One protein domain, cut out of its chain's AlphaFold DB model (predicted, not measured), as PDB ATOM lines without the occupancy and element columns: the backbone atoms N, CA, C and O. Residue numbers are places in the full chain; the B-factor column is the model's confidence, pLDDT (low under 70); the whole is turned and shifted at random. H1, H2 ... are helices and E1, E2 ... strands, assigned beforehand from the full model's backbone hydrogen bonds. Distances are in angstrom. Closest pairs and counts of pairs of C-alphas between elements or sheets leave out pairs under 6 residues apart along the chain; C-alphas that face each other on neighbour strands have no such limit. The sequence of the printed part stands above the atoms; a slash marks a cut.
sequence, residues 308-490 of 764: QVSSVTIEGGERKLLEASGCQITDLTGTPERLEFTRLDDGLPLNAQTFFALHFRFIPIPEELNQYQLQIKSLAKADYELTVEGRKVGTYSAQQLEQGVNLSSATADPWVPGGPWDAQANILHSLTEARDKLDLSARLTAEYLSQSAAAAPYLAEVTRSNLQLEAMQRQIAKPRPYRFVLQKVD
ATOM      1  N   GLN A 308     333.088 319.883 284.146       94.94
ATOM      2  CA  GLN A 308     333.699 321.105 284.647       94.94
ATOM      3  C   GLN A 308     333.257 321.424 286.077       94.94
ATOM      4  O   GLN A 308     332.071 321.431 286.400       94.94
ATOM      5  N   VAL A 309     334.249 321.689 286.927       96.75
ATOM      6  CA  VAL A 309     334.088 322.357 288.221       96.75
ATOM      7  C   VAL A 309     334.078 323.855 287.973       96.75
ATOM      8  O   VAL A 309     333.069 324.515 288.177       96.75
ATOM      9  N   SER A 310     335.208 324.356 287.483       97.81
ATOM     10  CA  SER A 310     335.448 325.747 287.131       97.81
ATOM     11  C   SER A 310     336.802 325.849 286.424       97.81
ATOM     12  O   SER A 310     337.659 324.964 286.552       97.81
ATOM     13  N   SER A 311     337.011 326.916 285.659       98.19
ATOM     14  CA  SER A 311     338.242 327.160 284.904       98.19
ATOM     15  C   SER A 311     338.677 328.616 285.008       98.19
ATOM     16  O   SER A 311     337.855 329.526 285.106       98.19
ATOM     17  N   VAL A 312     339.994 328.825 284.996       98.38
ATOM     18  CA  VAL A 312     340.619 330.150 285.039       98.38
ATOM     19  C   VAL A 312     341.767 330.181 284.046       98.38
ATOM     20  O   VAL A 312     342.644 329.315 284.104       98.38
ATOM     21  N   THR A 313     341.799 331.214 283.208       98.56
ATOM     22  CA  THR A 313     342.922 331.523 282.323       98.56
ATOM     23  C   THR A 313     343.433 332.930 282.606       98.56
ATOM     24  O   THR A 313     342.702 333.916 282.479       98.56
ATOM     25  N   ILE A 314     344.711 333.036 282.968       98.06
ATOM     26  CA  ILE A 314     345.385 334.305 283.269       98.06
ATOM     27  C   ILE A 314     346.533 334.527 282.284       98.06
ATOM     28  O   ILE A 314     347.298 333.615 281.977       98.06
ATOM     29  N   GLU A 315     346.672 335.759 281.812       95.75
ATOM     30  CA  GLU A 315     347.863 336.253 281.128       95.75
ATOM     31  C   GLU A 315     348.914 336.630 282.179       95.75
ATOM     32  O   GLU A 315     348.767 337.629 282.890       95.75
ATOM     33  N   GLY A 316     349.949 335.800 282.325       89.38
ATOM     34  CA  GLY A 316     350.955 335.926 283.375       89.38
ATOM     35  C   GLY A 316     351.865 337.143 283.202       89.38
ATOM     36  O   GLY A 316     352.201 337.791 284.194       89.38
ATOM     37  N   GLY A 317     352.223 337.512 281.967       83.06
ATOM     38  CA  GLY A 317     353.118 338.649 281.710       83.06
ATOM     39  C   GLY A 317     352.474 339.992 282.067       83.06
ATOM     40  O   GLY A 317     353.061 340.831 282.765       83.06
ATOM     41  N   GLU A 318     351.221 340.169 281.650       86.62
ATOM     42  CA  GLU A 318     350.426 341.371 281.928       86.62
ATOM     43  C   GLU A 318     349.705 341.314 283.280       86.62
ATOM     44  O   GLU A 318     349.172 342.331 283.716       86.62
ATOM     45  N   ARG A 319     349.708 340.153 283.957       92.06
ATOM     46  CA  ARG A 319     348.930 339.887 285.183       92.06
ATOM     47  C   ARG A 319     347.456 340.248 284.991       92.06
ATOM     48  O   ARG A 319     346.858 340.967 285.788       92.06
ATOM     49  N   LYS A 320     346.873 339.750 283.902       94.94
ATOM     50  CA  LYS A 320     345.515 340.080 283.463       94.94
ATOM     51  C   LYS A 320     344.653 338.826 283.387       94.94
ATOM     52  O   LYS A 320     345.052 337.830 282.792       94.94
ATOM     53  N   LEU A 321     343.452 338.882 283.954       97.31
ATOM     54  CA  LEU A 321     342.463 337.822 283.781       97.31
ATOM     55  C   LEU A 321     341.992 337.797 282.320       97.31
ATOM     56  O   LEU A 321     341.574 338.832 281.794       97.31
ATOM     57  N   LEU A 322     342.065 336.634 281.676       97.69
ATOM     58  CA  LEU A 322     341.549 336.435 280.320       97.69
ATOM     59  C   LEU A 322     340.167 335.787 280.346       97.69
ATOM     60  O   LEU A 322     339.265 336.254 279.659       97.69
ATOM     61  N   GLU A 323     340.007 334.735 281.148       97.94
ATOM     62  CA  GLU A 323     338.765 333.973 281.253       97.94
ATOM     63  C   GLU A 323     338.598 333.420 282.671       97.94
ATOM     64  O   GLU A 323     339.567 332.992 283.304       97.94
ATOM     65  N   ALA A 324     337.361 333.425 283.162       97.69
ATOM     66  CA  ALA A 324     336.944 332.717 284.363       97.69
ATOM     67  C   ALA A 324     335.539 332.153 284.124       97.69
ATOM     68  O   ALA A 324     334.642 332.888 283.713       97.69
ATOM     69  N   SER A 325     335.359 330.856 284.364       97.75
ATOM     70  CA  SER A 325     334.077 330.162 284.225       97.75
ATOM     71  C   SER A 325     333.816 329.307 285.463       97.75
ATOM     72  O   SER A 325     334.720 328.618 285.945       97.75
ATOM     73  N   GLY A 326     332.601 329.389 286.014       96.38
ATOM     74  CA  GLY A 326     332.225 328.749 287.283       96.38
ATOM     75  C   GLY A 326     332.979 329.284 288.508       96.38
ATOM     76  O   GLY A 326     333.092 328.585 289.516       96.38
ATOM     77  N   CYS A 327     333.599 330.463 288.401       98.06
ATOM     78  CA  CYS A 327     334.348 331.098 289.481       98.06
ATOM     79  C   CYS A 327     334.571 332.597 289.235       98.06
ATOM     80  O   CYS A 327     334.429 333.101 288.120       98.06
ATOM     81  N   GLN A 328     334.981 333.300 290.286       98.38
ATOM     82  CA  GLN A 328     335.378 334.702 290.281       98.38
ATOM     83  C   GLN A 328     336.825 334.841 290.750       98.38
ATOM     84  O   GLN A 328     337.229 334.220 291.737       98.38
ATOM     85  N   ILE A 329     337.591 335.690 290.060       98.38
ATOM     86  CA  ILE A 329     338.968 336.031 290.422       98.38
ATOM     87  C   ILE A 329     339.036 337.469 290.931       98.38
ATOM     88  O   ILE A 329     338.618 338.398 290.239       98.38
ATOM     89  N   THR A 330     339.614 337.657 292.116       97.88
ATOM     90  CA  THR A 330     339.912 338.971 292.705       97.88
ATOM     91  C   THR A 330     341.380 339.065 293.106       97.88
ATOM     92  O   THR A 330     342.112 338.074 293.094       97.88
ATOM     93  N   ASP A 331     341.836 340.272 293.444       96.38
ATOM     94  CA  ASP A 331     343.171 340.517 294.010       96.38
ATOM     95  C   ASP A 331     344.327 339.942 293.173       96.38
ATOM     96  O   ASP A 331     345.335 339.488 293.732       96.38
ATOM     97  N   LEU A 332     344.155 339.936 291.843       97.31
ATOM     98  CA  LEU A 332     345.163 339.500 290.882       97.31
ATOM     99  C   LEU A 332     346.300 340.521 290.851       97.31
ATOM    100  O   LEU A 332     346.133 341.657 290.411       97.31
ATOM    101  N   THR A 333     347.462 340.111 291.339       94.56
ATOM    102  CA  THR A 333     348.653 340.950 291.457       94.56
ATOM    103  C   THR A 333     349.909 340.102 291.298       94.56
ATOM    104  O   THR A 333     349.853 338.873 291.328       94.56
ATOM    105  N   GLY A 334     351.065 340.733 291.106       89.44
ATOM    106  CA  GLY A 334     352.318 339.997 291.030       89.44
ATOM    107  C   GLY A 334     353.482 340.721 290.366       89.44
ATOM    108  O   GLY A 334     353.379 341.841 289.857       89.44
ATOM    109  N   THR A 335     354.604 340.016 290.335       88.44
ATOM    110  CA  THR A 335     355.852 340.345 289.644       88.44
ATOM    111  C   THR A 335     356.125 339.289 288.559       88.44
ATOM    112  O   THR A 335     355.426 338.279 288.498       88.44
ATOM    113  N   PRO A 336     357.154 339.459 287.709       83.50
ATOM    114  CA  PRO A 336     357.554 338.419 286.754       83.50
ATOM    115  C   PRO A 336     357.933 337.065 287.383       83.50
ATOM    116  O   PRO A 336     357.993 336.063 286.678       83.50
ATOM    117  N   GLU A 337     358.212 337.026 288.689       88.81
ATOM    118  CA  GLU A 337     358.624 335.818 289.417       88.81
ATOM    119  C   GLU A 337     357.518 335.264 290.317       88.81
ATOM    120  O   GLU A 337     357.660 334.176 290.871       88.81
ATOM    121  N   ARG A 338     356.421 336.003 290.498       93.94
ATOM    122  CA  ARG A 338     355.389 335.669 291.477       93.94
ATOM    123  C   ARG A 338     354.035 336.204 291.048       93.94
ATOM    124  O   ARG A 338     353.881 337.409 290.892       93.94
ATOM    125  N   LEU A 339     353.043 335.335 290.938       96.69
ATOM    126  CA  LEU A 339     351.663 335.693 290.627       96.69
ATOM    127  C   LEU A 339     350.767 335.295 291.795       96.69
ATOM    128  O   LEU A 339     350.899 334.201 292.335       96.69
ATOM    129  N   GLU A 340     349.837 336.158 292.172       97.69
ATOM    130  CA  GLU A 340     348.873 335.863 293.221       97.69
ATOM    131  C   GLU A 340     347.478 336.313 292.837       97.69
ATOM    132  O   GLU A 340     347.311 337.351 292.202       97.69
ATOM    133  N   PHE A 341     346.477 335.564 293.277       98.38
ATOM    134  CA  PHE A 341     345.078 335.920 293.097       98.38
ATOM    135  C   PHE A 341     344.204 335.183 294.104       98.38
ATOM    136  O   PHE A 341     344.593 334.163 294.668       98.38
ATOM    137  N   THR A 342     343.013 335.705 294.334       98.56
ATOM    138  CA  THR A 342     341.975 335.047 295.122       98.56
ATOM    139  C   THR A 342     340.954 334.455 294.158       98.56
ATOM    140  O   THR A 342     340.522 335.138 293.231       98.56
ATOM    141  N   ARG A 343     340.576 333.190 294.350       97.94
ATOM    142  CA  ARG A 343     339.566 332.487 293.544       97.94
ATOM    143  C   ARG A 343     338.409 332.063 294.437       97.94
ATOM    144  O   ARG A 343     338.637 331.396 295.441       97.94
ATOM    145  N   LEU A 344     337.194 332.451 294.065       98.06
ATOM    146  CA  LEU A 344     335.946 331.977 294.660       98.06
ATOM    147  C   LEU A 344     335.173 331.195 293.601       98.06
ATOM    148  O   LEU A 344     334.796 331.767 292.584       98.06
ATOM    149  N   ASP A 345     334.947 329.910 293.829       97.56
ATOM    150  CA  ASP A 345     334.228 329.045 292.892       97.56
ATOM    151  C   ASP A 345     332.725 328.994 293.174       97.56
ATOM    152  O   ASP A 345     332.306 329.153 294.316       97.56
ATOM    153  N   ASP A 346     331.919 328.715 292.148       96.56
ATOM    154  CA  ASP A 346     330.475 328.472 292.299       96.56
ATOM    155  C   ASP A 346     330.196 327.050 292.825       96.56
ATOM    156  O   ASP A 346     329.175 326.788 293.462       96.56
ATOM    157  N   GLY A 347     331.137 326.127 292.599       95.69
ATOM    158  CA  GLY A 347     331.100 324.745 293.067       95.69
ATOM    159  C   GLY A 347     332.500 324.183 293.318       95.69
ATOM    160  O   GLY A 347     333.507 324.713 292.856       95.69
ATOM    161  N   LEU A 348     332.574 323.085 294.061       95.88
ATOM    162  CA  LEU A 348     333.818 322.466 294.511       95.88
ATOM    163  C   LEU A 348     334.131 321.176 293.733       95.88
ATOM    164  O   LEU A 348     333.227 320.529 293.185       95.88
ATOM    165  N   PRO A 349     335.409 320.769 293.658       94.88
ATOM    166  CA  PRO A 349     335.776 319.468 293.120       94.88
ATOM    167  C   PRO A 349     335.299 318.323 294.021       94.88
ATOM    168  O   PRO A 349     335.272 318.425 295.248       94.88
ATOM    169  N   LEU A 350     334.941 317.204 293.392       93.62
ATOM    170  CA  LEU A 350     334.623 315.953 294.066       93.62
ATOM    171  C   LEU A 350     335.909 315.333 294.616       93.62
ATOM    172  O   LEU A 350     336.708 314.784 293.864       93.62
ATOM    173  N   ASN A 351     336.057 315.344 295.933       89.38
ATOM    174  CA  ASN A 351     337.013 314.500 296.637       89.38
ATOM    175  C   ASN A 351     336.315 313.792 297.799       89.38
ATOM    176  O   ASN A 351     335.180 314.097 298.165       89.38
ATOM    177  N   ALA A 352     336.995 312.806 298.361       79.12
ATOM    178  CA  ALA A 352     336.601 312.155 299.598       79.12
ATOM    179  C   ALA A 352     337.884 311.823 300.371       79.12
ATOM    180  O   ALA A 352     338.904 312.480 300.152       79.12
ATOM    181  N   GLN A 353     337.824 310.824 301.258       73.00
ATOM    182  CA  GLN A 353     338.916 310.435 302.159       73.00
ATOM    183  C   GLN A 353     340.267 310.304 301.439       73.00
ATOM    184  O   GLN A 353     340.309 310.112 300.226       73.00
ATOM    185  N   THR A 354     341.364 310.301 302.203       63.69
ATOM    186  CA  THR A 354     342.785 310.351 301.784       63.69
ATOM    187  C   THR A 354     343.185 309.480 300.581       63.69
ATOM    188  O   THR A 354     344.210 309.716 299.957       63.69
ATOM    189  N   PHE A 355     342.390 308.474 300.224       68.75
ATOM    190  CA  PHE A 355     342.683 307.527 299.155       68.75
ATOM    191  C   PHE A 355     341.662 307.463 298.024       68.75
ATOM    192  O   PHE A 355     341.802 306.622 297.139       68.75
ATOM    193  N   PHE A 356     340.652 308.329 298.034       76.38
ATOM    194  CA  PHE A 356     339.621 308.370 297.002       76.38
ATOM    195  C   PHE A 356     340.222 308.514 295.598       76.38
ATOM    196  O   PHE A 356     339.804 307.825 294.669       76.38
ATOM    197  N   ALA A 357     341.288 309.310 295.471       78.81
ATOM    198  CA  ALA A 357     341.977 309.520 294.204       78.81
ATOM    199  C   ALA A 357     342.616 308.252 293.609       78.81
ATOM    200  O   ALA A 357     342.882 308.202 292.410       78.81
ATOM    201  N   LEU A 358     342.810 307.181 294.391       77.19
ATOM    202  CA  LEU A 358     343.298 305.907 293.852       77.19
ATOM    203  C   LEU A 358     342.283 305.243 292.922       77.19
ATOM    204  O   LEU A 358     342.681 304.521 292.008       77.19
ATOM    205  N   HIS A 359     340.986 305.514 293.100       78.50
ATOM    206  CA  HIS A 359     339.949 305.000 292.206       78.50
ATOM    207  C   HIS A 359     340.088 305.604 290.796       78.50
ATOM    208  O   HIS A 359     339.714 304.964 289.810       78.50
ATOM    209  N   PHE A 360     340.705 306.788 290.678       83.75
ATOM    210  CA  PHE A 360     340.912 307.473 289.399       83.75
ATOM    211  C   PHE A 360     341.874 306.739 288.468       83.75
ATOM    212  O   PHE A 360     341.856 306.945 287.260       83.75
ATOM    213  N   ARG A 361     342.668 305.808 289.013       83.19
ATOM    214  CA  ARG A 361     343.507 304.909 288.214       83.19
ATOM    215  C   ARG A 361     342.699 304.118 287.181       83.19
ATOM    216  O   ARG A 361     343.225 303.787 286.122       83.19
ATOM    217  N   PHE A 362     341.454 303.776 287.507       90.88
ATOM    218  CA  PHE A 362     340.598 302.939 286.666       90.88
ATOM    219  C   PHE A 362     339.406 303.715 286.105       90.88
ATOM    220  O   PHE A 362     338.979 303.470 284.973       90.88
ATOM    221  N   ILE A 363     338.888 304.661 286.886       94.69
ATOM    222  CA  ILE A 363     337.653 305.388 286.608       94.69
ATOM    223  C   ILE A 363     338.010 306.838 286.251       94.69
ATOM    224  O   ILE A 363     338.599 307.516 287.087       94.69
ATOM    225  N   PRO A 364     337.647 307.354 285.065       93.50
ATOM    226  CA  PRO A 364     338.116 308.653 284.573       93.50
ATOM    227  C   PRO A 364     337.313 309.826 285.174       93.50
ATOM    228  O   PRO A 364     336.747 310.661 284.474       93.50
ATOM    229  N   ILE A 365     337.200 309.869 286.506       94.56
ATOM    230  CA  ILE A 365     336.516 310.943 287.240       94.56
ATOM    231  C   ILE A 365     337.220 312.299 287.052       94.56
ATOM    232  O   ILE A 365     336.503 313.267 286.795       94.56
ATOM    233  N   PRO A 366     338.564 312.420 287.154       91.44
ATOM    234  CA  PRO A 366     339.245 313.705 286.976       91.44
ATOM    235  C   PRO A 366     338.947 314.358 285.628       91.44
ATOM    236  O   PRO A 366     338.732 315.565 285.554       91.44
ATOM    237  N   GLU A 367     338.896 313.559 284.566       91.75
ATOM    238  CA  GLU A 367     338.694 314.039 283.206       91.75
ATOM    239  C   GLU A 367     337.218 314.241 282.883       91.75
ATOM    240  O   GLU A 367     336.883 315.178 282.169       91.75
ATOM    241  N   GLU A 368     336.320 313.390 283.382       94.94
ATOM    242  CA  GLU A 368     334.935 313.374 282.900       94.94
ATOM    243  C   GLU A 368     333.905 313.921 283.891       94.94
ATOM    244  O   GLU A 368     332.768 314.150 283.486       94.94
ATOM    245  N   LEU A 369     334.274 314.142 285.158       95.81
ATOM    246  CA  LEU A 369     333.371 314.635 286.213       95.81
ATOM    247  C   LEU A 369     334.004 315.699 287.133       95.81
ATOM    248  O   LEU A 369     333.301 316.279 287.963       95.81
ATOM    249  N   ASN A 370     335.314 315.947 287.047       95.94
ATOM    250  CA  ASN A 370     336.025 316.704 288.077       95.94
ATOM    251  C   ASN A 370     337.141 317.615 287.535       95.94
ATOM    252  O   ASN A 370     338.253 317.618 288.050       95.94
ATOM    253  N   GLN A 371     336.862 318.394 286.492       96.25
ATOM    254  CA  GLN A 371     337.825 319.313 285.884       96.25
ATOM    255  C   GLN A 371     337.863 320.659 286.626       96.25
ATOM    256  O   GLN A 371     337.004 321.517 286.421       96.25
ATOM    257  N   TYR A 372     338.876 320.864 287.464       96.94
ATOM    258  CA  TYR A 372     339.119 322.096 288.216       96.94
ATOM    259  C   TYR A 372     340.370 322.800 287.679       96.94
ATOM    260  O   TYR A 372     341.482 322.588 288.155       96.94
ATOM    261  N   GLN A 373     340.202 323.577 286.612       97.81
ATOM    262  CA  GLN A 373     341.310 323.963 285.737       97.81
ATOM    263  C   GLN A 373     341.991 325.269 286.162       97.81
ATOM    264  O   GLN A 373     341.341 326.217 286.621       97.81
ATOM    265  N   LEU A 374     343.305 325.327 285.945       98.25
ATOM    266  CA  LEU A 374     344.123 326.537 286.007       98.25
ATOM    267  C   LEU A 374     345.053 326.605 284.791       98.25
ATOM    268  O   LEU A 374     345.872 325.708 284.596       98.25
ATOM    269  N   GLN A 375     344.969 327.687 284.018       98.50
ATOM    270  CA  GLN A 375     345.860 327.979 282.899       98.50
ATOM    271  C   GLN A 375     346.525 329.347 283.090       98.50
ATOM    272  O   GLN A 375     345.847 330.348 283.322       98.50
ATOM    273  N   ILE A 376     347.848 329.412 282.956       97.69
ATOM    274  CA  ILE A 376     348.603 330.669 282.990       97.69
ATOM    275  C   ILE A 376     349.451 330.771 281.723       97.69
ATOM    276  O   ILE A 376     350.337 329.949 281.496       97.69
ATOM    277  N   LYS A 377     349.179 331.783 280.898       96.06
ATOM    278  CA  LYS A 377     349.877 332.027 279.629       96.06
ATOM    279  C   LYS A 377     351.084 332.939 279.813       96.06
ATOM    280  O   LYS A 377     351.156 333.701 280.777       96.06
ATOM    281  N   SER A 378     352.023 332.838 278.874       93.12
ATOM    282  CA  SER A 378     353.172 333.743 278.727       93.12
ATOM    283  C   SER A 378     354.042 333.910 279.985       93.12
ATOM    284  O   SER A 378     354.662 334.953 280.194       93.12
ATOM    285  N   LEU A 379     354.114 332.881 280.836       91.81
ATOM    286  CA  LEU A 379     355.086 332.839 281.927       91.81
ATOM    287  C   LEU A 379     356.504 332.682 281.373       91.81
ATOM    288  O   LEU A 379     356.735 331.996 280.375       91.81
ATOM    289  N   ALA A 380     357.484 333.268 282.061       91.31
ATOM    290  CA  ALA A 380     358.884 333.012 281.749       91.31
ATOM    291  C   ALA A 380     359.192 331.513 281.899       91.31
ATOM    292  O   ALA A 380     358.694 330.866 282.824       91.31
ATOM    293  N   LYS A 381     360.036 330.966 281.017       92.50
ATOM    294  CA  LYS A 381     360.415 329.547 281.031       92.50
ATOM    295  C   LYS A 381     361.144 329.190 282.333       92.50
ATOM    296  O   LYS A 381     362.326 329.490 282.480       92.50
ATOM    297  N   ALA A 382     360.424 328.555 283.248       92.62
ATOM    298  CA  ALA A 382     360.887 328.074 284.544       92.62
ATOM    299  C   ALA A 382     359.863 327.082 285.119       92.62
ATOM    300  O   ALA A 382     358.774 326.916 284.554       92.62
ATOM    301  N   ASP A 383     360.210 326.471 286.248       93.81
ATOM    302  CA  ASP A 383     359.251 325.779 287.101       93.81
ATOM    303  C   ASP A 383     358.657 326.750 288.117       93.81
ATOM    304  O   ASP A 383     359.312 327.689 288.579       93.81
ATOM    305  N   TYR A 384     357.398 326.516 288.458       94.94
ATOM    306  CA  TYR A 384     356.637 327.326 289.389       94.94
ATOM    307  C   TYR A 384     356.010 326.438 290.449       94.94
ATOM    308  O   TYR A 384     355.345 325.444 290.153       94.94
ATOM    309  N   GLU A 385     356.198 326.813 291.703       96.25
ATOM    310  CA  GLU A 385     355.486 326.236 292.825       96.25
ATOM    311  C   GLU A 385     354.125 326.912 292.976       96.25
ATOM    312  O   GLU A 385     354.040 328.135 293.091       96.25
ATOM    313  N   LEU A 386     353.062 326.109 292.991       96.12
ATOM    314  CA  LEU A 386     351.716 326.567 293.295       96.12
ATOM    315  C   LEU A 386     351.384 326.241 294.749       96.12
ATOM    316  O   LEU A 386     351.371 325.072 295.148       96.12
ATOM    317  N   THR A 387     351.037 327.270 295.514       95.38
ATOM    318  CA  THR A 387     350.441 327.130 296.842       95.38
ATOM    319  C   THR A 387     349.031 327.713 296.862       95.38
ATOM    320  O   THR A 387     348.730 328.675 296.152       95.38
ATOM    321  N   VAL A 388     348.160 327.120 297.672       95.19
ATOM    322  CA  VAL A 388     346.806 327.606 297.935       95.19
ATOM    323  C   VAL A 388     346.611 327.635 299.444       95.19
ATOM    324  O   VAL A 388     346.863 326.630 300.107       95.19
ATOM    325  N   GLU A 389     346.228 328.784 300.000       93.31
ATOM    326  CA  GLU A 389     346.193 329.008 301.458       93.31
ATOM    327  C   GLU A 389     347.535 328.671 302.142       93.31
ATOM    328  O   GLU A 389     347.593 328.079 303.218       93.31
ATOM    329  N   GLY A 390     348.648 328.986 301.468       88.31
ATOM    330  CA  GLY A 390     350.004 328.688 301.948       88.31
ATOM    331  C   GLY A 390     350.399 327.206 301.898       88.31
ATOM    332  O   GLY A 390     351.527 326.866 302.250       88.31
ATOM    333  N   ARG A 391     349.517 326.311 301.437       87.69
ATOM    334  CA  ARG A 391     349.799 324.881 301.263       87.69
ATOM    335  C   ARG A 391     350.216 324.593 299.829       87.69
ATOM    336  O   ARG A 391     349.499 324.941 298.897       87.69
ATOM    337  N   LYS A 392     351.346 323.913 299.639       89.56
ATOM    338  CA  LYS A 392     351.800 323.482 298.312       89.56
ATOM    339  C   LYS A 392     350.824 322.479 297.695       89.56
ATOM    340  O   LYS A 392     350.536 321.443 298.289       89.56
ATOM    341  N   VAL A 393     350.361 322.786 296.487       87.56
ATOM    342  CA  VAL A 393     349.450 321.951 295.687       87.56
ATOM    343  C   VAL A 393     350.211 321.220 294.579       87.56
ATOM    344  O   VAL A 393     349.859 320.100 294.228       87.56
ATOM    345  N   GLY A 394     351.298 321.809 294.072       90.69
ATOM    346  CA  GLY A 394     352.161 321.170 293.083       90.69
ATOM    347  C   GLY A 394     353.301 322.069 292.614       90.69
ATOM    348  O   GLY A 394     353.394 323.236 292.997       90.69
ATOM    349  N   THR A 395     354.171 321.513 291.774       93.69
ATOM    350  CA  THR A 395     355.162 322.265 290.997       93.69
ATOM    351  C   THR A 395     354.914 321.976 289.524       93.69
ATOM    352  O   THR A 395     354.790 320.815 289.138       93.69
ATOM    353  N   TYR A 396     354.822 323.029 288.718       94.69
ATOM    354  CA  TYR A 396     354.482 322.948 287.304       94.69
ATOM    355  C   TYR A 396     355.441 323.800 286.486       94.69
ATOM    356  O   TYR A 396     355.748 324.935 286.850       94.69
ATOM    357  N   SER A 397     355.873 323.280 285.347       95.81
ATOM    358  CA  SER A 397     356.578 324.080 284.348       95.81
ATOM    359  C   SER A 397     355.654 325.138 283.738       95.81
ATOM    360  O   SER A 397     354.439 324.939 283.637       95.81
ATOM    361  N   ALA A 398     356.236 326.234 283.241       94.25
ATOM    362  CA  ALA A 398     355.512 327.242 282.459       94.25
ATOM    363  C   ALA A 398     354.677 326.615 281.325       94.25
ATOM    364  O   ALA A 398     353.544 327.019 281.102       94.25
ATOM    365  N   GLN A 399     355.211 325.584 280.657       95.81
ATOM    366  CA  GLN A 399     354.523 324.891 279.568       95.81
ATOM    367  C   GLN A 399     353.283 324.120 280.046       95.81
ATOM    368  O   GLN A 399     352.258 324.142 279.373       95.81
ATOM    369  N   GLN A 400     353.354 323.447 281.199       96.31
ATOM    370  CA  GLN A 400     352.191 322.756 281.772       96.31
ATOM    371  C   GLN A 400     351.102 323.753 282.168       96.31
ATOM    372  O   GLN A 400     349.929 323.523 281.890       96.31
ATOM    373  N   LEU A 401     351.485 324.879 282.772       97.38
ATOM    374  CA  LEU A 401     350.543 325.943 283.122       97.38
ATOM    375  C   LEU A 401     349.938 326.600 281.880       97.38
ATOM    376  O   LEU A 401     348.752 326.913 281.885       97.38
ATOM    377  N   GLU A 402     350.706 326.758 280.805       96.31
ATOM    378  CA  GLU A 402     350.202 327.282 279.536       96.31
ATOM    379  C   GLU A 402     349.234 326.307 278.853       96.31
ATOM    380  O   GLU A 402     348.269 326.741 278.231       96.31
ATOM    381  N   GLN A 403     349.430 324.994 279.003       96.12
ATOM    382  CA  GLN A 403     348.483 323.973 278.533       96.12
ATOM    383  C   GLN A 403     347.226 323.878 279.407       96.12
ATOM    384  O   GLN A 403     346.158 323.536 278.902       96.12
ATOM    385  N   GLY A 404     347.349 324.223 280.688       95.81
ATOM    386  CA  GLY A 404     346.305 324.080 281.694       95.81
ATOM    387  C   GLY A 404     346.504 322.823 282.542       95.81
ATOM    388  O   GLY A 404     346.832 321.749 282.037       95.81
ATOM    389  N   VAL A 405     346.302 322.962 283.852       96.31
ATOM    390  CA  VAL A 405     346.423 321.874 284.829       96.31
ATOM    391  C   VAL A 405     345.115 321.682 285.589       96.31
ATOM    392  O   VAL A 405     344.511 322.649 286.054       96.31
ATOM    393  N   ASN A 406     344.702 320.422 285.757       95.00
ATOM    394  CA  ASN A 406     343.571 320.086 286.614       95.00
ATOM    395  C   ASN A 406     344.043 319.994 288.070       95.00
ATOM    396  O   ASN A 406     344.839 319.127 288.432       95.00
ATOM    397  N   LEU A 407     343.531 320.890 288.903       94.38
ATOM    398  CA  LEU A 407     343.854 320.988 290.315       94.38
ATOM    399  C   LEU A 407     342.938 320.144 291.201       94.38
ATOM    400  O   LEU A 407     343.186 320.075 292.399       94.38
ATOM    401  N   SER A 408     341.899 319.498 290.658       91.06
ATOM    402  CA  SER A 408     340.804 318.909 291.444       91.06
ATOM    403  C   SER A 408     341.296 318.006 292.561       91.06
ATOM    404  O   SER A 408     340.767 318.057 293.661       91.06
ATOM    405  N   SER A 409     342.340 317.229 292.295       85.38
ATOM    406  CA  SER A 409     342.980 316.330 293.256       85.38
ATOM    407  C   SER A 409     344.497 316.525 293.258       85.38
ATOM    408  O   SER A 409     345.252 315.603 293.562       85.38
ATOM    409  N   ALA A 410     344.951 317.719 292.859       85.56
ATOM    410  CA  ALA A 410     346.360 318.060 292.866       85.56
ATOM    411  C   ALA A 410     346.861 318.131 294.308       85.56
ATOM    412  O   ALA A 410     346.269 318.782 295.171       85.56
ATOM    413  N   THR A 411     347.961 317.436 294.552       79.94
ATOM    414  CA  THR A 411     348.627 317.396 295.840       79.94
ATOM    415  C   THR A 411     350.130 317.327 295.618       79.94
ATOM    416  O   THR A 411     350.607 316.659 294.699       79.94
ATOM    417  N   ALA A 412     350.884 318.019 296.471       72.31
ATOM    418  CA  ALA A 412     352.338 317.921 296.484       72.31
ATOM    419  C   ALA A 412     352.826 316.578 297.049       72.31
ATOM    420  O   ALA A 412     353.979 316.208 296.834       72.31
ATOM    421  N   ASP A 413     351.952 315.864 297.764       66.25
ATOM    422  CA  ASP A 413     352.226 314.569 298.370       66.25
ATOM    423  C   ASP A 413     350.973 313.670 298.264       66.25
ATOM    424  O   ASP A 413     349.918 314.014 298.804       66.25
ATOM    425  N   PRO A 414     351.051 312.513 297.579       54.75
ATOM    426  CA  PRO A 414     349.915 311.608 297.394       54.75
ATOM    427  C   PRO A 414     349.347 311.015 298.698       54.75
ATOM    428  O   PRO A 414     348.304 310.363 298.650       54.75
ATOM    429  N   TRP A 415     350.004 311.214 299.847       55.06
ATOM    430  CA  TRP A 415     349.570 310.721 301.160       55.06
ATOM    431  C   TRP A 415     348.825 311.749 302.008       55.06
ATOM    432  O   TRP A 415     348.351 311.420 303.098       55.06
ATOM    433  N   VAL A 416     348.666 312.970 301.505       61.38
ATOM    434  CA  VAL A 416     347.851 314.006 302.137       61.38
ATOM    435  C   VAL A 416     346.787 314.509 301.160       61.38
ATOM    436  O   VAL A 416     347.053 314.590 299.959       61.38
ATOM    437  N   PRO A 417     345.588 314.887 301.648       60.44
ATOM    438  CA  PRO A 417     344.617 315.589 300.816       60.44
ATOM    439  C   PRO A 417     345.252 316.856 300.218       60.44
ATOM    440  O   PRO A 417     346.099 317.486 300.862       60.44
ATOM    441  N   GLY A 418     344.879 317.188 298.988       69.88
ATOM    442  CA  GLY A 418     345.454 318.242 298.161       69.88
ATOM    443  C   GLY A 418     345.146 319.660 298.640       69.88
ATOM    444  O   GLY A 418     345.475 320.042 299.767       69.88
ATOM    445  N   GLY A 419     344.578 320.477 297.749       83.25
ATOM    446  CA  GLY A 419     344.176 321.850 298.060       83.25
ATOM    447  C   GLY A 419     343.110 321.940 299.165       83.25
ATOM    448  O   GLY A 419     342.519 320.935 299.561       83.25
ATOM    449  N   PRO A 420     342.826 323.145 299.687       87.94
ATOM    450  CA  PRO A 420     341.921 323.331 300.829       87.94
ATOM    451  C   PRO A 420     340.480 322.846 300.585       87.94
ATOM    452  O   PRO A 420     339.789 322.482 301.540       87.94
ATOM    453  N   TRP A 421     340.037 322.761 299.327       90.75
ATOM    454  CA  TRP A 421     338.739 322.185 298.952       90.75
ATOM    455  C   TRP A 421     338.597 320.708 299.350       90.75
ATOM    456  O   TRP A 421     337.487 320.267 299.657       90.75
ATOM    457  N   ASP A 422     339.696 319.953 299.447       88.88
ATOM    458  CA  ASP A 422     339.665 318.562 299.909       88.88
ATOM    459  C   ASP A 422     339.189 318.461 301.354       88.88
ATOM    460  O   ASP A 422     338.507 317.505 301.714       88.88
ATOM    461  N   ALA A 423     339.506 319.445 302.199       87.56
ATOM    462  CA  ALA A 423     339.025 319.465 303.575       87.56
ATOM    463  C   ALA A 423     337.496 319.618 303.622       87.56
ATOM    464  O   ALA A 423     336.829 318.903 304.372       87.56
ATOM    465  N   GLN A 424     336.928 320.494 302.784       91.12
ATOM    466  CA  GLN A 424     335.475 320.669 302.683       91.12
ATOM    467  C   GLN A 424     334.796 319.403 302.150       91.12
ATOM    468  O   GLN A 424     333.826 318.931 302.748       91.12
ATOM    469  N   ALA A 425     335.340 318.809 301.086       92.75
ATOM    470  CA  ALA A 425     334.817 317.580 300.500       92.75
ATOM    471  C   ALA A 425     334.894 316.385 301.471       92.75
ATOM    472  O   ALA A 425     333.947 315.604 301.576       92.75
ATOM    473  N   ASN A 426     335.971 316.284 302.257       90.94
ATOM    474  CA  ASN A 426     336.137 315.263 303.292       90.94
ATOM    475  C   ASN A 426     335.107 315.375 304.415       90.94
ATOM    476  O   ASN A 426     334.477 314.380 304.775       90.94
ATOM    477  N   ILE A 427     334.912 316.580 304.954       93.00
ATOM    478  CA  ILE A 427     333.921 316.810 306.009       93.00
ATOM    479  C   ILE A 427     332.516 316.520 305.474       93.00
ATOM    480  O   ILE A 427     331.741 315.842 306.148       93.00
ATOM    481  N   LEU A 428     332.196 316.968 304.252       96.00
ATOM    482  CA  LEU A 428     330.924 316.646 303.608       96.00
ATOM    483  C   LEU A 428     330.720 315.132 303.513       96.00
ATOM    484  O   LEU A 428     329.681 314.630 303.934       96.00
ATOM    485  N   HIS A 429     331.724 314.402 303.023       94.44
ATOM    486  CA  HIS A 429     331.676 312.948 302.930       94.44
ATOM    487  C   HIS A 429     331.402 312.299 304.296       94.44
ATOM    488  O   HIS A 429     330.509 311.459 304.395       94.44
ATOM    489  N   SER A 430     332.088 312.718 305.366       95.06
ATOM    490  CA  SER A 430     331.841 312.203 306.721       95.06
ATOM    491  C   SER A 430     330.425 312.490 307.231       95.06
ATOM    492  O   SER A 430     329.828 311.635 307.889       95.06
ATOM    493  N   LEU A 431     329.861 313.660 306.922       96.62
ATOM    494  CA  LEU A 431     328.477 313.992 307.273       96.62
ATOM    495  C   LEU A 431     327.477 313.120 306.503       96.62
ATOM    496  O   LEU A 431     326.506 312.637 307.087       96.62
ATOM    497  N   THR A 432     327.739 312.857 305.223       96.06
ATOM    498  CA  THR A 432     326.942 311.939 304.395       96.06
ATOM    499  C   THR A 432     326.988 310.506 304.939       96.06
ATOM    500  O   THR A 432     325.950 309.855 305.051       96.06
ATOM    501  N   GLU A 433     328.160 310.023 305.370       94.00
ATOM    502  CA  GLU A 433     328.305 308.725 306.052       94.00
ATOM    503  C   GLU A 433     327.513 308.664 307.368       94.00
ATOM    504  O   GLU A 433     326.891 307.649 307.684       94.00
ATOM    505  N   ALA A 434     327.514 309.748 308.148       95.44
ATOM    506  CA  ALA A 434     326.759 309.815 309.396       95.44
ATOM    507  C   ALA A 434     325.243 309.741 309.149       95.44
ATOM    508  O   ALA A 434     324.551 308.974 309.824       95.44
ATOM    509  N   ARG A 435     324.733 310.475 308.150       94.44
ATOM    510  CA  ARG A 435     323.319 310.408 307.744       94.44
ATOM    511  C   ARG A 435     322.929 309.013 307.279       94.44
ATOM    512  O   ARG A 435     321.879 308.514 307.665       94.44
ATOM    513  N   ASP A 436     323.794 308.356 306.516       91.06
ATOM    514  CA  ASP A 436     323.544 306.991 306.064       91.06
ATOM    515  C   ASP A 436     323.376 306.002 307.219       91.06
ATOM    516  O   ASP A 436     322.394 305.257 307.276       91.06
ATOM    517  N   LYS A 437     324.287 306.053 308.194       92.06
ATOM    518  CA  LYS A 437     324.207 305.213 309.395       92.06
ATOM    519  C   LYS A 437     322.919 305.473 310.178       92.06
ATOM    520  O   LYS A 437     322.267 304.515 310.591       92.06
ATOM    521  N   LEU A 438     322.522 306.737 310.330       92.25
ATOM    522  CA  LEU A 438     321.268 307.099 310.995       92.25
ATOM    523  C   LEU A 438     320.036 306.595 310.237       92.25
ATOM    524  O   LEU A 438     319.151 306.007 310.854       92.25
ATOM    525  N   ASP A 439     319.987 306.765 308.917       88.44
ATOM    526  CA  ASP A 439     318.889 306.274 308.079       88.44
ATOM    527  C   ASP A 439     318.759 304.749 308.148       88.44
ATOM    528  O   ASP A 439     317.649 304.214 308.228       88.44
ATOM    529  N   LEU A 440     319.884 304.026 308.130       87.44
ATOM    530  CA  LEU A 440     319.893 302.578 308.318       87.44
ATOM    531  C   LEU A 440     319.324 302.208 309.691       87.44
ATOM    532  O   LEU A 440     318.423 301.371 309.767       87.44
ATOM    533  N   SER A 441     319.779 302.861 310.763       89.38
ATOM    534  CA  SER A 441     319.231 302.657 312.107       89.38
ATOM    535  C   SER A 441     317.733 302.960 312.173       89.38
ATOM    536  O   SER A 441     316.995 302.192 312.792       89.38
ATOM    537  N   ALA A 442     317.257 304.014 311.504       90.25
ATOM    538  CA  ALA A 442     315.838 304.355 311.422       90.25
ATOM    539  C   ALA A 442     315.030 303.233 310.762       90.25
ATOM    540  O   ALA A 442     314.005 302.812 311.299       90.25
ATOM    541  N   ARG A 443     315.503 302.715 309.620       84.69
ATOM    542  CA  ARG A 443     314.835 301.622 308.898       84.69
ATOM    543  C   ARG A 443     314.758 300.355 309.738       84.69
ATOM    544  O   ARG A 443     313.673 299.805 309.886       84.69
ATOM    545  N   LEU A 444     315.876 299.936 310.333       86.56
ATOM    546  CA  LEU A 444     315.920 298.751 311.194       86.56
ATOM    547  C   LEU A 444     315.015 298.930 312.421       86.56
ATOM    548  O   LEU A 444     314.275 298.021 312.781       86.56
ATOM    549  N   THR A 445     315.009 300.120 313.026       89.44
ATOM    550  CA  THR A 445     314.114 300.451 314.146       89.44
ATOM    551  C   THR A 445     312.651 300.343 313.720       89.44
ATOM    552  O   THR A 445     311.868 299.671 314.383       89.44
ATOM    553  N   ALA A 446     312.278 300.956 312.597       86.88
ATOM    554  CA  ALA A 446     310.911 300.919 312.086       86.88
ATOM    555  C   ALA A 446     310.463 299.499 311.708       86.88
ATOM    556  O   ALA A 446     309.294 299.166 311.881       86.88
ATOM    557  N   GLU A 447     311.370 298.658 311.210       84.94
ATOM    558  CA  GLU A 447     311.083 297.271 310.845       84.94
ATOM    559  C   GLU A 447     310.923 296.380 312.085       84.94
ATOM    560  O   GLU A 447     309.859 295.789 312.302       84.94
ATOM    561  N   TYR A 448     311.948 296.326 312.938       87.19
ATOM    562  CA  TYR A 448     312.011 295.386 314.059       87.19
ATOM    563  C   TYR A 448     311.226 295.834 315.293       87.19
ATOM    564  O   TYR A 448     310.872 294.998 316.121       87.19
ATOM    565  N   LEU A 449     310.912 297.125 315.412       89.94
ATOM    566  CA  LEU A 449     310.064 297.671 316.474       89.94
ATOM    567  C   LEU A 449     308.726 298.203 315.940       89.94
ATOM    568  O   LEU A 449     308.075 298.996 316.615       89.94
ATOM    569  N   SER A 450     308.277 297.737 314.768       85.06
ATOM    570  CA  SER A 450     307.033 298.178 314.109       85.06
ATOM    571  C   SER A 450     305.771 298.118 314.985       85.06
ATOM    572  O   SER A 450     304.846 298.898 314.775       85.06
ATOM    573  N   GLN A 451     305.724 297.221 315.975       89.31
ATOM    574  CA  GLN A 451     304.601 297.074 316.915       89.31
ATOM    575  C   GLN A 451     304.854 297.704 318.296       89.31
ATOM    576  O   GLN A 451     303.992 297.641 319.172       89.31
ATOM    577  N   SER A 452     306.028 298.295 318.524       90.38
ATOM    578  CA  SER A 452     306.417 298.853 319.818       90.38
ATOM    579  C   SER A 452     306.274 300.371 319.837       90.38
ATOM    580  O   SER A 452     306.923 301.082 319.071       90.38
ATOM    581  N   ALA A 453     305.514 300.891 320.805       89.56
ATOM    582  CA  ALA A 453     305.443 302.331 321.068       89.56
ATOM    583  C   ALA A 453     306.814 302.943 321.436       89.56
ATOM    584  O   ALA A 453     307.002 304.152 321.317       89.56
ATOM    585  N   ALA A 454     307.792 302.114 321.831       89.06
ATOM    586  CA  ALA A 454     309.149 302.557 322.138       89.06
ATOM    587  C   ALA A 454     309.939 303.013 320.897       89.06
ATOM    588  O   ALA A 454     310.942 303.699 321.055       89.06
ATOM    589  N   ALA A 455     309.504 302.681 319.674       91.56
ATOM    590  CA  ALA A 455     310.182 303.104 318.445       91.56
ATOM    591  C   ALA A 455     310.071 304.618 318.193       91.56
ATOM    592  O   ALA A 455     311.013 305.239 317.701       91.56
ATOM    593  N   ALA A 456     308.930 305.218 318.546       92.25
ATOM    594  CA  ALA A 456     308.605 306.609 318.238       92.25
ATOM    595  C   ALA A 456     309.655 307.638 318.715       92.25
ATOM    596  O   ALA A 456     310.081 308.447 317.886       92.25
ATOM    597  N   PRO A 457     310.128 307.631 319.981       94.00
ATOM    598  CA  PRO A 457     311.144 308.587 320.423       94.00
ATOM    599  C   PRO A 457     312.481 308.430 319.683       94.00
ATOM    600  O   PRO A 457     313.102 309.437 319.355       94.00
ATOM    601  N   TYR A 458     312.906 307.202 319.361       92.56
ATOM    602  CA  TYR A 458     314.142 306.976 318.604       92.56
ATOM    603  C   TYR A 458     314.033 307.486 317.168       92.56
ATOM    604  O   TYR A 458     314.942 308.156 316.686       92.56
ATOM    605  N   LEU A 459     312.910 307.227 316.493       92.62
ATOM    606  CA  LEU A 459     312.672 307.730 315.139       92.62
ATOM    607  C   LEU A 459     312.613 309.264 315.112       92.62
ATOM    608  O   LEU A 459     313.197 309.877 314.221       92.62
ATOM    609  N   ALA A 460     311.991 309.889 316.118       93.12
ATOM    610  CA  ALA A 460     311.978 311.344 316.259       93.12
ATOM    611  C   ALA A 460     313.387 311.927 316.481       93.12
ATOM    612  O   ALA A 460     313.710 312.983 315.931       93.12
ATOM    613  N   GLU A 461     314.238 311.245 317.254       95.06
ATOM    614  CA  GLU A 461     315.633 311.652 317.461       95.06
ATOM    615  C   GLU A 461     316.466 311.517 316.184       95.06
ATOM    616  O   GLU A 461     317.228 312.426 315.846       95.06
ATOM    617  N   VAL A 462     316.273 310.433 315.425       93.62
ATOM    618  CA  VAL A 462     316.914 310.248 314.117       93.62
ATOM    619  C   VAL A 462     316.513 311.367 313.158       93.62
ATOM    620  O   VAL A 462     317.390 311.976 312.551       93.62
ATOM    621  N   THR A 463     315.222 311.704 313.059       91.69
ATOM    622  CA  THR A 463     314.761 312.823 312.223       91.69
ATOM    623  C   THR A 463     315.421 314.139 312.630       91.69
ATOM    624  O   THR A 463     315.915 314.866 311.769       91.69
ATOM    625  N   ARG A 464     315.478 314.443 313.934       95.31
ATOM    626  CA  ARG A 464     316.103 315.677 314.435       95.31
ATOM    627  C   ARG A 464     317.598 315.731 314.114       95.31
ATOM    628  O   ARG A 464     318.072 316.750 313.620       95.31
ATOM    629  N   SER A 465     318.315 314.636 314.357       96.19
ATOM    630  CA  SER A 465     319.753 314.523 314.088       96.19
ATOM    631  C   SER A 465     320.053 314.637 312.595       96.19
ATOM    632  O   SER A 465     320.969 315.351 312.194       96.19
ATOM    633  N   ASN A 466     319.238 314.000 311.748       93.81
ATOM    634  CA  ASN A 466     319.397 314.073 310.301       93.81
ATOM    635  C   ASN A 466     319.191 315.504 309.769       93.81
ATOM    636  O   ASN A 466     319.985 315.956 308.952       93.81
ATOM    637  N   LEU A 467     318.208 316.257 310.283       92.44
ATOM    638  CA  LEU A 467     318.021 317.670 309.916       92.44
ATOM    639  C   LEU A 467     319.238 318.539 310.273       92.44
ATOM    640  O   LEU A 467     319.599 319.444 309.520       92.44
ATOM    641  N   GLN A 468     319.890 318.267 311.407       96.12
ATOM    642  CA  GLN A 468     321.119 318.966 311.793       96.12
ATOM    643  C   GLN A 468     322.281 318.617 310.859       96.12
ATOM    644  O   GLN A 468     322.980 319.517 310.398       96.12
ATOM    645  N   LEU A 469     322.461 317.334 310.533       96.00
ATOM    646  CA  LEU A 469     323.496 316.897 309.596       96.00
ATOM    647  C   LEU A 469     323.277 317.471 308.192       96.00
ATOM    648  O   LEU A 469     324.237 317.922 307.577       96.00
ATOM    649  N   GLU A 470     322.034 317.535 307.704       93.44
ATOM    650  CA  GLU A 470     321.695 318.181 306.427       93.44
ATOM    651  C   GLU A 470     322.062 319.669 306.422       93.44
ATOM    652  O   GLU A 470     322.630 320.174 305.451       93.44
ATOM    653  N   ALA A 471     321.784 320.381 307.517       94.25
ATOM    654  CA  ALA A 471     322.189 321.775 307.655       94.25
ATOM    655  C   ALA A 471     323.721 321.927 307.631       94.25
ATOM    656  O   ALA A 471     324.236 322.824 306.959       94.25
ATOM    657  N   MET A 472     324.453 321.026 308.295       97.06
ATOM    658  CA  MET A 472     325.920 321.006 308.278       97.06
ATOM    659  C   MET A 472     326.480 320.686 306.887       97.06
ATOM    660  O   MET A 472     327.410 321.360 306.453       97.06
ATOM    661  N   GLN A 473     325.900 319.720 306.162       96.19
ATOM    662  CA  GLN A 473     326.295 319.393 304.785       96.19
ATOM    663  C   GLN A 473     326.151 320.618 303.876       96.19
ATOM    664  O   GLN A 473     327.085 320.975 303.161       96.19
ATOM    665  N   ARG A 474     325.014 321.319 303.955       93.69
ATOM    666  CA  ARG A 474     324.789 322.558 303.193       93.69
ATOM    667  C   ARG A 474     325.784 323.646 303.573       93.69
ATOM    668  O   ARG A 474     326.262 324.366 302.710       93.69
ATOM    669  N   GLN A 475     326.107 323.786 304.856       94.56
ATOM    670  CA  GLN A 475     327.069 324.788 305.307       94.56
ATOM    671  C   GLN A 475     328.494 324.491 304.824       94.56
ATOM    672  O   GLN A 475     329.200 325.424 304.444       94.56
ATOM    673  N   ILE A 476     328.931 323.230 304.861       95.00
ATOM    674  CA  ILE A 476     330.294 322.863 304.463       95.00
ATOM    675  C   ILE A 476     330.474 322.815 302.944       95.00
ATOM    676  O   ILE A 476     331.573 323.087 302.467       95.00
ATOM    677  N   ALA A 477     329.413 322.519 302.190       94.56
ATOM    678  CA  ALA A 477     329.441 322.524 300.731       94.56
ATOM    679  C   ALA A 477     329.568 323.938 300.138       94.56
ATOM    680  O   ALA A 477     330.029 324.076 299.011       94.56
ATOM    681  N   LYS A 478     329.209 324.988 300.893       95.00
ATOM    682  CA  LYS A 478     329.339 326.379 300.435       95.00
ATOM    683  C   LYS A 478     330.794 326.713 300.070       95.00
ATOM    684  O   LYS A 478     331.667 326.603 300.943       95.00
ATOM    685  N   PRO A 479     331.055 327.159 298.830       95.19
ATOM    686  CA  PRO A 479     332.377 327.576 298.404       95.19
ATOM    687  C   PRO A 479     332.895 328.756 299.217       95.19
ATOM    688  O   PRO A 479     332.135 329.537 299.799       95.19
ATOM    689  N   ARG A 480     334.218 328.870 299.275       95.25
ATOM    690  CA  ARG A 480     334.928 329.932 299.986       95.25
ATOM    691  C   ARG A 480     336.059 330.439 299.102       95.25
ATOM    692  O   ARG A 480     336.586 329.653 298.318       95.25
ATOM    693  N   PRO A 481     336.435 331.721 299.221       97.31
ATOM    694  CA  PRO A 481     337.571 332.233 298.480       97.31
ATOM    695  C   PRO A 481     338.854 331.572 298.988       97.31
ATOM    696  O   PRO A 481     339.052 331.470 300.200       97.31
ATOM    697  N   TYR A 482     339.723 331.169 298.065       97.00
ATOM    698  CA  TYR A 482     341.071 330.708 298.372       97.00
ATOM    699  C   TYR A 482     342.119 331.604 297.719       97.00
ATOM    700  O   TYR A 482     341.977 332.012 296.564       97.00
ATOM    701  N   ARG A 483     343.205 331.880 298.440       97.88
ATOM    702  CA  ARG A 483     344.376 332.606 297.956       97.88
ATOM    703  C   ARG A 483     345.328 331.651 297.250       97.88
ATOM    704  O   ARG A 483     345.904 330.767 297.880       97.88
ATOM    705  N   PHE A 484     345.525 331.873 295.959       98.25
ATOM    706  CA  PHE A 484     346.492 331.187 295.112       98.25
ATOM    707  C   PHE A 484     347.766 332.025 295.018       98.25
ATOM    708  O   PHE A 484     347.710 333.236 294.794       98.25
ATOM    709  N   VAL A 485     348.916 331.370 295.159       97.69
ATOM    710  CA  VAL A 485     350.239 331.972 294.982       97.69
ATOM    711  C   VAL A 485     351.073 331.042 294.118       97.69
ATOM    712  O   VAL A 485     351.341 329.902 294.496       97.69
ATOM    713  N   LEU A 486     351.492 331.547 292.967       97.12
ATOM    714  CA  LEU A 486     352.398 330.887 292.045       97.12
ATOM    715  C   LEU A 486     353.765 331.570 292.133       97.12
ATOM    716  O   LEU A 486     353.887 332.754 291.824       97.12
ATOM    717  N   GLN A 487     354.787 330.834 292.552       96.19
ATOM    718  CA  GLN A 487     356.136 331.343 292.787       96.19
ATOM    719  C   GLN A 487     357.129 330.637 291.864       96.19
ATOM    720  O   GLN A 487     357.201 329.410 291.857       96.19
ATOM    721  N   LYS A 488     357.912 331.395 291.099       94.25
ATOM    722  CA  LYS A 488     359.000 330.867 290.271       94.25
ATOM    723  C   LYS A 488     360.065 330.222 291.161       94.25
ATOM    724  O   LYS A 488     360.424 330.782 292.197       94.25
ATOM    725  N   VAL A 489     360.564 329.063 290.743       90.44
ATOM    726  CA  VAL A 489     361.652 328.332 291.398       90.44
ATOM    727  C   VAL A 489     362.977 328.705 290.725       90.44
ATOM    728  O   VAL A 489     363.102 328.589 289.504       90.44
ATOM    729  N   ASP A 490     363.963 329.158 291.503       64.38
ATOM    730  CA  ASP A 490     365.303 329.479 290.993       64.38
ATOM    731  C   ASP A 490     366.166 328.210 290.817       64.38
ATOM    732  O   ASP A 490     366.092 327.279 291.617       64.38
TER     733      ASP A 490
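What this domain is: This is residues 308 to 490 of the 764 residues of an uncharacterized protein of Planctomycetes bacterium (UniProt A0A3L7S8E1). Two sheets face to face, E2 E1 E5 and E3 E4 E8 E6 E7, make a sandwich-like head, and the long helical hairpin of H4 and H5 reaches away from it as an arm that makes the length. The short H3 is beside E5, while H1 and H2 form a small helical stretch at the head's border. The printed part has 183 residues with five named helices and eight named strands, in the order E1 E2 E3 E4 H1 H2 E5 E6 E7 H3 H4 H5 E8; the class is mixed. The sheet E3 E4 E8 E6 E7 is antiparallel and E2 E1 E5 is mixed. The whole is loose, with a radius of gyration of the C-alphas of 21.2 A and spans of 74 by 33 by 25 A.

How they stand to each other: Start at E1, residues 308 to 315, which forms a hairpin with E2, residues 320 to 325; look for N 313 and O 323, 2.9 A apart. E5, residues 371 to 377, is parallel to E1, with N 375 and O 312 at 2.8 A. In the other sheet, E3, residues 327 to 335, bends by 57 degrees at residue 331 and forms a hairpin with E4, residues 338 to 345 (N 330 and O 342, 2.9 A). E8, residues 482 to 488, is antiparallel to E4, with N 341 and O 484 at 3.0 A, and to E6, residues 383 to 388, with N 387 and O 485 at 2.8 A. E6 forms a hairpin with E7, residues 391 to 397, where N 386 and O 394 are 2.9 A apart. This sheet is twisted. The parts of the sheets that face each other are 9.6 A apart centre to centre, their strands at 35 degrees. H1, residues 356 to 361, is close to but not clearly touching H2, residues 365 to 368; their closest C-alphas, of Phe 360 and Pro 366, are 6.9 A apart. H2 only grazes the sheet E2 E1 E5. H3, residues 398 to 403, stands at that sheet's level, height 0.6 A; its closest C-alphas to E5 are those of Glu 402 and Lys 377, 4.8 A. H4, residues 421 to 448, and H5, residues 455 to 477, touch as a helical hairpin, closest at the C-alphas of Leu 428 and Gln 473, 5.5 A, at a shallow tilt of 14 degrees, opposite ways. In H3, H4 and H5 every O i to N i+4 pair is within hydrogen-bond range; H1 has 0 of 2 but 3 of 3 O i to N i+3 pairs, and H2 is too short for an i+4 pair.

Where its parts are: Find C-alpha 308 at (333.699, 321.105, 284.647), where E1 begins and runs 21.0 A. E3 spans 23.4 A and E4 22.2 A. Find C-alpha 421 at (338.739, 322.185, 298.952); from there H4 runs 40.8 A, and H5 then covers 32.6 A. E8, 19.7 A long, ends at C-alpha 488, (359.000, 330.867, 290.271).

The domain as a whole: The C-alphas farthest apart, of Ala 380 and Gln 451, are 74.0 A apart, and residues 448 to 453 stand free. The printed part has no cut. The link H3 to H4, residues 404 to 420, is long. Mean pLDDT of the printed part is 91.3; residues 354 to 355, 413 to 418 and 490 are under 70.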